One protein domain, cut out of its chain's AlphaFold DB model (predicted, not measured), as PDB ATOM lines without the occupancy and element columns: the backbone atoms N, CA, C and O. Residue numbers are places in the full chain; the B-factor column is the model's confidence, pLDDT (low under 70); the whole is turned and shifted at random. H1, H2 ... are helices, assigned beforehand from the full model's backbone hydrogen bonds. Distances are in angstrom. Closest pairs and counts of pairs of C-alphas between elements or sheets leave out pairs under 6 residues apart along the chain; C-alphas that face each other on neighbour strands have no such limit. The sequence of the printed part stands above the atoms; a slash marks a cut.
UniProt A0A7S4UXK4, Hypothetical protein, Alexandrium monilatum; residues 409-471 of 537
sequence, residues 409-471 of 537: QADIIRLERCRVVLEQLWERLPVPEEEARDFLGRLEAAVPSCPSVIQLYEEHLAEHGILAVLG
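Overview. This is residues 409 to 471 of the 537 residues of the protein "Hypothetical protein" of Alexandrium monilatum (UniProt A0A7S4UXK4). The long helix H1 and H2 form the two arms of an open V, with H3 across its open end and short H4 turning off the end of H3; the middle is empty. The printed part has 63 residues, all helix in class, in the order H1, H2, H3, H4, with no named strand. It is loose, with a radius of gyration of the C-alphas of 13.9 A and spans of 36 by 29 by 22 A.

Arrangement. H1, residues 409 to 428, is only just apart from H2, residues 433 to 446, the closest C-alphas being 8.3 A apart. H3, residues 451 to 463, is apart from both. H4, residues 466 to 471, only just touches H3, with 3 pairs of C-alphas within 8 A, only at the corner by their link, and with residues 458 to 462 of H3 alone. The closest C-alphas are those of Leu 461 and Leu 467, 5.5 A; the lines are about perpendicular, at 78 degrees. H4 is apart from H1 and H2. In H1, H2, H3 and H4 every O i to N i+4 pair is within hydrogen-bond range.

Along the chain. H1 runs 29.0 A from C-alpha 409 at (170.966, -22.000, -11.423), H2 19.9 A, H3 18.2 A, and H4 8.7 A to C-alpha 471 at (146.568, -15.900, 3.409).

Size, cuts and confidence. The C-alphas farthest apart, of Arg 428 and Gly 471, are 38.1 A apart. The printed part has no cut, and its three links are tight. Residues 449, 451 to 452 and 467 to 471 have pLDDT under 70.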
ATOM      1  N   GLN A 409     171.085 -20.609 -11.003       72.44
ATOM      2  CA  GLN A 409     170.966 -22.000 -11.423       72.44
ATOM      3  C   GLN A 409     172.008 -22.912 -10.758       72.44
ATOM      4  O   GLN A 409     171.693 -24.042 -10.392       72.44
ATOM      5  N   ALA A 410     173.241 -22.434 -10.574       73.44
ATOM      6  CA  ALA A 410     174.298 -23.196  -9.915       73.44
ATOM      7  C   ALA A 410     174.005 -23.384  -8.418       73.44
ATOM      8  O   ALA A 410     174.271 -24.457  -7.872       73.44
ATOM      9  N   ASP A 411     173.406 -22.378  -7.778       72.25
ATOM     10  CA  ASP A 411     172.988 -22.456  -6.377       72.25
ATOM     11  C   ASP A 411     171.809 -23.421  -6.183       72.25
ATOM     12  O   ASP A 411     171.851 -24.240  -5.263       72.25
ATOM     13  N   ILE A 412     170.820 -23.417  -7.085       73.25
ATOM     14  CA  ILE A 412     169.706 -24.385  -7.072       73.25
ATOM     15  C   ILE A 412     170.237 -25.820  -7.214       73.25
ATOM     16  O   ILE A 412     169.950 -26.668  -6.370       73.25
ATOM     17  N   ILE A 413     171.107 -26.078  -8.200       76.81
ATOM     18  CA  ILE A 413     171.715 -27.406  -8.412       76.81
ATOM     19  C   ILE A 413     172.522 -27.850  -7.180       76.81
ATOM     20  O   ILE A 413     172.563 -29.032  -6.830       76.81
ATOM     21  N   ARG A 414     173.194 -26.916  -6.501       75.88
ATOM     22  CA  ARG A 414     173.954 -27.213  -5.283       75.88
ATOM     23  C   ARG A 414     173.035 -27.551  -4.107       75.88
ATOM     24  O   ARG A 414     173.349 -28.488  -3.372       75.88
ATOM     25  N   LEU A 415     171.916 -26.844  -3.944       76.50
ATOM     26  CA  LEU A 415     170.913 -27.131  -2.914       76.50
ATOM     27  C   LEU A 415     170.241 -28.490  -3.139       76.50
ATOM     28  O   LEU A 415     170.114 -29.262  -2.189       76.50
ATOM     29  N   GLU A 416     169.913 -28.835  -4.385       78.06
ATOM     30  CA  GLU A 416     169.385 -30.158  -4.744       78.06
ATOM     31  C   GLU A 416     170.366 -31.279  -4.379       78.06
ATOM     32  O   GLU A 416     169.984 -32.275  -3.766       78.06
ATOM     33  N   ARG A 417     171.664 -31.099  -4.663       81.00
ATOM     34  CA  ARG A 417     172.699 -32.067  -4.261       81.00
ATOM     35  C   ARG A 417     172.808 -32.201  -2.742       81.00
ATOM     36  O   ARG A 417     172.955 -33.314  -2.245       81.00
ATOM     37  N   CYS A 418     172.728 -31.096  -1.999       77.88
ATOM     38  CA  CYS A 418     172.737 -31.127  -0.535       77.88
ATOM     39  C   CYS A 418     171.502 -31.840   0.036       77.88
ATOM     40  O   CYS A 418     171.643 -32.605   0.988       77.88
ATOM     41  N   ARG A 419     170.324 -31.645  -0.570       81.44
ATOM     42  CA  ARG A 419     169.093 -32.354  -0.203       81.44
ATOM     43  C   ARG A 419     169.247 -33.865  -0.370       81.44
ATOM     44  O   ARG A 419     168.986 -34.596   0.576       81.44
ATOM     45  N   VAL A 420     169.754 -34.318  -1.518       85.25
ATOM     46  CA  VAL A 420     169.984 -35.751  -1.781       85.25
ATOM     47  C   VAL A 420     170.945 -36.362  -0.757       85.25
ATOM     48  O   VAL A 420     170.726 -37.474  -0.286       85.25
ATOM     49  N   VAL A 421     172.001 -35.640  -0.368       85.12
ATOM     50  CA  VAL A 421     172.942 -36.115   0.661       85.12
ATOM     51  C   VAL A 421     172.276 -36.209   2.040       85.12
ATOM     52  O   VAL A 421     172.539 -37.164   2.768       85.12
ATOM     53  N   LEU A 422     171.412 -35.257   2.404       79.31
ATOM     54  CA  LEU A 422     170.666 -35.297   3.667       79.31
ATOM     55  C   LEU A 422     169.655 -36.449   3.702       79.31
ATOM     56  O   LEU A 422     169.602 -37.167   4.697       79.31
ATOM     57  N   GLU A 423     168.925 -36.676   2.608       82.38
ATOM     58  CA  GLU A 423     168.007 -37.812   2.469       82.38
ATOM     59  C   GLU A 423     168.765 -39.146   2.598       82.38
ATOM     60  O   GLU A 423     168.382 -39.999   3.394       82.38
ATOM     61  N   GLN A 424     169.920 -39.289   1.938       84.44
ATOM     62  CA  GLN A 424     170.770 -40.484   2.061       84.44
ATOM     63  C   GLN A 424     171.350 -40.684   3.470       84.44
ATOM     64  O   GLN A 424     171.554 -41.822   3.900       84.44
ATOM     65  N   LEU A 425     171.655 -39.600   4.191       78.06
ATOM     66  CA  LEU A 425     172.108 -39.679   5.580       78.06
ATOM     67  C   LEU A 425     170.978 -40.137   6.506       78.06
ATOM     68  O   LEU A 425     171.227 -40.973   7.372       78.06
ATOM     69  N   TRP A 426     169.753 -39.650   6.301       79.12
ATOM     70  CA  TRP A 426     168.581 -40.054   7.081       79.12
ATOM     71  C   TRP A 426     168.079 -41.460   6.755       79.12
ATOM     72  O   TRP A 426     167.614 -42.157   7.650       79.12
ATOM     73  N   GLU A 427     168.236 -41.933   5.520       82.56
ATOM     74  CA  GLU A 427     167.958 -43.335   5.185       82.56
ATOM     75  C   GLU A 427     168.960 -44.299   5.840       82.56
ATOM     76  O   GLU A 427     168.613 -45.427   6.189       82.56
ATOM     77  N   ARG A 428     170.219 -43.873   6.012       84.50
ATOM     78  CA  ARG A 428     171.295 -44.720   6.555       84.50
ATOM     79  C   ARG A 428     171.422 -44.680   8.071       84.50
ATOM     80  O   ARG A 428     171.944 -45.628   8.655       84.50
ATOM     81  N   LEU A 429     170.985 -43.598   8.701       73.62
ATOM     82  CA  LEU A 429     170.983 -43.433  10.147       73.62
ATOM     83  C   LEU A 429     169.523 -43.315  10.587       73.62
ATOM     84  O   LEU A 429     168.930 -42.265  10.347       73.62
ATOM     85  N   PRO A 430     168.933 -44.347  11.222       76.44
ATOM     86  CA  PRO A 430     167.590 -44.256  11.783       76.44
ATOM     87  C   PRO A 430     167.623 -43.319  12.996       76.44
ATOM     88  O   PRO A 430     167.732 -43.744  14.146       76.44
ATOM     89  N   VAL A 431     167.607 -42.023  12.710       77.75
ATOM     90  CA  VAL A 431     167.541 -40.947  13.688       77.75
ATOM     91  C   VAL A 431     166.070 -40.798  14.088       77.75
ATOM     92  O   VAL A 431     165.213 -40.715  13.204       77.75
ATOM     93  N   PRO A 432     165.736 -40.791  15.390       83.06
ATOM     94  CA  PRO A 432     164.366 -40.549  15.832       83.06
ATOM     95  C   PRO A 432     163.872 -39.191  15.311       83.06
ATOM     96  O   PRO A 432     164.633 -38.225  15.261       83.06
ATOM     97  N   GLU A 433     162.591 -39.101  14.933       78.56
ATOM     98  CA  GLU A 433     162.019 -37.903  14.288       78.56
ATOM     99  C   GLU A 433     162.269 -36.605  15.071       78.56
ATOM    100  O   GLU A 433     162.413 -35.537  14.478       78.56
ATOM    101  N   GLU A 434     162.348 -36.690  16.400       78.12
ATOM    102  CA  GLU A 434     162.635 -35.557  17.284       78.12
ATOM    103  C   GLU A 434     164.037 -34.972  17.044       78.12
ATOM    104  O   GLU A 434     164.188 -33.758  16.926       78.12
ATOM    105  N   GLU A 435     165.055 -35.816  16.868       79.12
ATOM    106  CA  GLU A 435     166.427 -35.371  16.597       79.12
ATOM    107  C   GLU A 435     166.575 -34.794  15.182       79.12
ATOM    108  O   GLU A 435     167.322 -33.833  14.976       79.12
ATOM    109  N   ALA A 436     165.830 -35.333  14.210       77.75
ATOM    110  CA  ALA A 436     165.776 -34.788  12.856       77.75
ATOM    111  C   ALA A 436     165.146 -33.384  12.841       77.75
ATOM    112  O   ALA A 436     165.685 -32.469  12.210       77.75
ATOM    113  N   ARG A 437     164.057 -33.182  13.598       74.56
ATOM    114  CA  ARG A 437     163.419 -31.866  13.781       74.56
ATOM    115  C   ARG A 437     164.350 -30.880  14.483       74.56
ATOM    116  O   ARG A 437     164.495 -29.751  14.022       74.56
ATOM    117  N   ASP A 438     165.048 -31.314  15.530       77.62
ATOM    118  CA  ASP A 438     166.018 -30.480  16.247       77.62
ATOM    119  C   ASP A 438     167.222 -30.084  15.384       77.62
ATOM    120  O   ASP A 438     167.792 -29.000  15.557       77.62
ATOM    121  N   PHE A 439     167.657 -30.961  14.479       81.25
ATOM    122  CA  PHE A 439     168.713 -30.652  13.522       81.25
ATOM    123  C   PHE A 439     168.237 -29.640  12.478       81.25
ATOM    124  O   PHE A 439     168.928 -28.648  12.246       81.25
ATOM    125  N   LEU A 440     167.048 -29.842  11.902       79.75
ATOM    126  CA  LEU A 440     166.444 -28.904  10.955       79.75
ATOM    127  C   LEU A 440     166.220 -27.523  11.579       79.75
ATOM    128  O   LEU A 440     166.596 -26.527  10.969       79.75
ATOM    129  N   GLY A 441     165.727 -27.452  12.818       77.00
ATOM    130  CA  GLY A 441     165.561 -26.182  13.531       77.00
ATOM    131  C   GLY A 441     166.892 -25.478  13.818       77.00
ATOM    132  O   GLY A 441     166.988 -24.253  13.745       77.00
ATOM    133  N   ARG A 442     167.965 -26.234  14.093       82.69
ATOM    134  CA  ARG A 442     169.324 -25.673  14.223       82.69
ATOM    135  C   ARG A 442     169.882 -25.186  12.890       82.69
ATOM    136  O   ARG A 442     170.576 -24.171  12.871       82.69
ATOM    137  N   LEU A 443     169.595 -25.900  11.804       79.62
ATOM    138  CA  LEU A 443     169.982 -25.513  10.453       79.62
ATOM    139  C   LEU A 443     169.262 -24.221  10.047       79.62
ATOM    140  O   LEU A 443     169.921 -23.273   9.641       79.62
ATOM    141  N   GLU A 444     167.948 -24.147  10.256       78.44
ATOM    142  CA  GLU A 444     167.126 -22.958  10.008       78.44
ATOM    143  C   GLU A 444     167.624 -21.750  10.812       78.44
ATOM    144  O   GLU A 444     167.833 -20.678  10.251       78.44
ATOM    145  N   ALA A 445     167.931 -21.935  12.099       76.50
ATOM    146  CA  ALA A 445     168.485 -20.876  12.944       76.50
ATOM    147  C   ALA A 445     169.889 -20.404  12.517       76.50
ATOM    148  O   ALA A 445     170.301 -19.298  12.874       76.50
ATOM    149  N   ALA A 446     170.643 -21.240  11.796       77.56
ATOM    150  CA  ALA A 446     171.967 -20.908  11.276       77.56
ATOM    151  C   ALA A 446     171.920 -20.278   9.873       77.56
ATOM    152  O   ALA A 446     172.896 -19.642   9.465       77.56
ATOM    153  N   VAL A 447     170.814 -20.438   9.135       74.56
ATOM    154  CA  VAL A 447     170.634 -19.827   7.816       74.56
ATOM    155  C   VAL A 447     170.366 -18.329   8.002       74.56
ATOM    156  O   VAL A 447     169.403 -17.945   8.667       74.56
ATOM    157  N   PRO A 448     171.199 -17.442   7.430       71.94
ATOM    158  CA  PRO A 448     170.962 -16.011   7.527       71.94
ATOM    159  C   PRO A 448     169.655 -15.643   6.816       71.94
ATOM    160  O   PRO A 448     169.433 -16.026   5.666       71.94
ATOM    161  N   SER A 449     168.805 -14.869   7.497       69.44
ATOM    162  CA  SER A 449     167.538 -14.337   6.977       69.44
ATOM    163  C   SER A 449     167.792 -13.243   5.933       69.44
ATOM    164  O   SER A 449     167.537 -12.060   6.152       69.44
ATOM    165  N   CYS A 450     168.378 -13.619   4.800       75.38
ATOM    166  CA  CYS A 450     168.577 -12.722   3.675       75.38
ATOM    167  C   CYS A 450     167.272 -12.620   2.865       75.38
ATOM    168  O   CYS A 450     166.595 -13.635   2.692       75.38
ATOM    169  N   PRO A 451     166.935 -11.445   2.298       63.59
ATOM    170  CA  PRO A 451     165.728 -11.268   1.483       63.59
ATOM    171  C   PRO A 451     165.608 -12.274   0.331       63.59
ATOM    172  O   PRO A 451     164.518 -12.725   0.020       63.59
ATOM    173  N   SER A 452     166.736 -12.691  -0.250       66.94
ATOM    174  CA  SER A 452     166.784 -13.720  -1.294       66.94
ATOM    175  C   SER A 452     166.364 -15.109  -0.806       66.94
ATOM    176  O   SER A 452     165.781 -15.868  -1.568       66.94
ATOM    177  N   VAL A 453     166.663 -15.452   0.450       72.25
ATOM    178  CA  VAL A 453     166.264 -16.728   1.060       72.25
ATOM    179  C   VAL A 453     164.773 -16.697   1.377       72.25
ATOM    180  O   VAL A 453     164.075 -17.654   1.071       72.25
ATOM    181  N   ILE A 454     164.275 -15.581   1.918       75.81
ATOM    182  CA  ILE A 454     162.842 -15.378   2.185       75.81
ATOM    183  C   ILE A 454     162.042 -15.480   0.882       75.81
ATOM    184  O   ILE A 454     161.062 -16.210   0.832       75.81
ATOM    185  N   GLN A 455     162.519 -14.837  -0.186       76.62
ATOM    186  CA  GLN A 455     161.886 -14.903  -1.499       76.62
ATOM    187  C   GLN A 455     161.845 -16.337  -2.059       76.62
ATOM    188  O   GLN A 455     160.808 -16.756  -2.556       76.62
ATOM    189  N   LEU A 456     162.924 -17.119  -1.924       75.56
ATOM    190  CA  LEU A 456     162.930 -18.536  -2.319       75.56
ATOM    191  C   LEU A 456     161.939 -19.376  -1.497       75.56
ATOM    192  O   LEU A 456     161.292 -20.268  -2.040       75.56
ATOM    193  N   TYR A 457     161.798 -19.093  -0.197       75.94
ATOM    194  CA  TYR A 457     160.788 -19.740   0.645       75.94
ATOM    195  C   TYR A 457     159.366 -19.361   0.219       75.94
ATOM    196  O   TYR A 457     158.507 -20.233   0.146       75.94
ATOM    197  N   GLU A 458     159.107 -18.091  -0.087       79.56
ATOM    198  CA  GLU A 458     157.807 -17.626  -0.579       79.56
ATOM    199  C   GLU A 458     157.461 -18.244  -1.939       79.56
ATOM    200  O   GLU A 458     156.352 -18.741  -2.112       79.56
ATOM    201  N   GLU A 459     158.412 -18.287  -2.875       78.88
ATOM    202  CA  GLU A 459     158.258 -18.949  -4.177       78.88
ATOM    203  C   GLU A 459     157.937 -20.441  -3.995       78.88
ATOM    204  O   GLU A 459     156.963 -20.936  -4.561       78.88
ATOM    205  N   HIS A 460     158.653 -21.139  -3.110       74.38
ATOM    206  CA  HIS A 460     158.398 -22.551  -2.822       74.38
ATOM    207  C   HIS A 460     157.031 -22.790  -2.154       74.38
ATOM    208  O   HIS A 460     156.297 -23.717  -2.503       74.38
ATOM    209  N   LEU A 461     156.634 -21.932  -1.209       76.88
ATOM    210  CA  LEU A 461     155.312 -21.999  -0.579       76.88
ATOM    211  C   LEU A 461     154.183 -21.637  -1.562       76.88
ATOM    212  O   LEU A 461     153.061 -22.129  -1.397       76.88
ATOM    213  N   ALA A 462     154.458 -20.804  -2.570       77.38
ATOM    214  CA  ALA A 462     153.533 -20.489  -3.658       77.38
ATOM    215  C   ALA A 462     153.356 -21.693  -4.591       77.38
ATOM    216  O   ALA A 462     152.220 -22.072  -4.875       77.38
ATOM    217  N   GLU A 463     154.457 -22.323  -5.012       80.19
ATOM    218  CA  GLU A 463     154.463 -23.515  -5.871       80.19
ATOM    219  C   GLU A 463     153.663 -24.673  -5.260       80.19
ATOM    220  O   GLU A 463     152.939 -25.377  -5.966       80.19
ATOM    221  N   HIS A 464     153.731 -24.837  -3.937       76.44
ATOM    222  CA  HIS A 464     152.989 -25.868  -3.210       76.44
ATOM    223  C   HIS A 464     151.578 -25.445  -2.763       76.44
ATOM    224  O   HIS A 464     150.892 -26.216  -2.091       76.44
ATOM    225  N   GLY A 465     151.117 -24.239  -3.120       72.50
ATOM    226  CA  GLY A 465     149.776 -23.740  -2.788       72.50
ATOM    227  C   GLY A 465     149.550 -23.434  -1.299       72.50
ATOM    228  O   GLY A 465     148.419 -23.177  -0.884       72.50
ATOM    229  N   ILE A 466     150.607 -23.432  -0.483       74.88
ATOM    230  CA  ILE A 466     150.538 -23.238   0.974       74.88
ATOM    231  C   ILE A 466     150.315 -21.758   1.313       74.88
ATOM    232  O   ILE A 466     149.609 -21.437   2.272       74.88
ATOM    233  N   LEU A 467     150.827 -20.837   0.487       66.94
ATOM    234  CA  LEU A 467     150.585 -19.399   0.663       66.94
ATOM    235  C   LEU A 467     149.098 -19.025   0.580       66.94
ATOM    236  O   LEU A 467     148.654 -18.139   1.308       66.94
ATOM    237  N   ALA A 468     148.303 -19.735  -0.230       63.53
ATOM    238  CA  ALA A 468     146.856 -19.525  -0.296       63.53
ATOM    239  C   ALA A 468     146.156 -19.892   1.028       63.53
ATOM    240  O   ALA A 468     145.199 -19.232   1.431       63.53
ATOM    241  N   VAL A 469     146.668 -20.905   1.737       58.75
ATOM    242  CA  VAL A 469     146.139 -21.367   3.031       58.75
ATOM    243  C   VAL A 469     146.528 -20.412   4.164       58.75
ATOM    244  O   VAL A 469     145.695 -20.080   5.006       58.75
ATOM    245  N   LEU A 470     147.765 -19.905   4.158       56.94
ATOM    246  CA  LEU A 470     148.237 -18.923   5.143       56.94
ATOM    247  C   LEU A 470     147.572 -17.547   4.960       56.94
ATOM    248  O   LEU A 470     147.235 -16.894   5.947       56.94
ATOM    249  N   GLY A 471     147.308 -17.130   3.715       54.88
ATOM    250  CA  GLY A 471     146.568 -15.900   3.409       54.88
ATOM    251  C   GLY A 471     145.090 -15.953   3.821       54.88
ATOM    252  O   GLY A 471     144.541 -14.951   4.283       54.88
TER     253      GLY A 471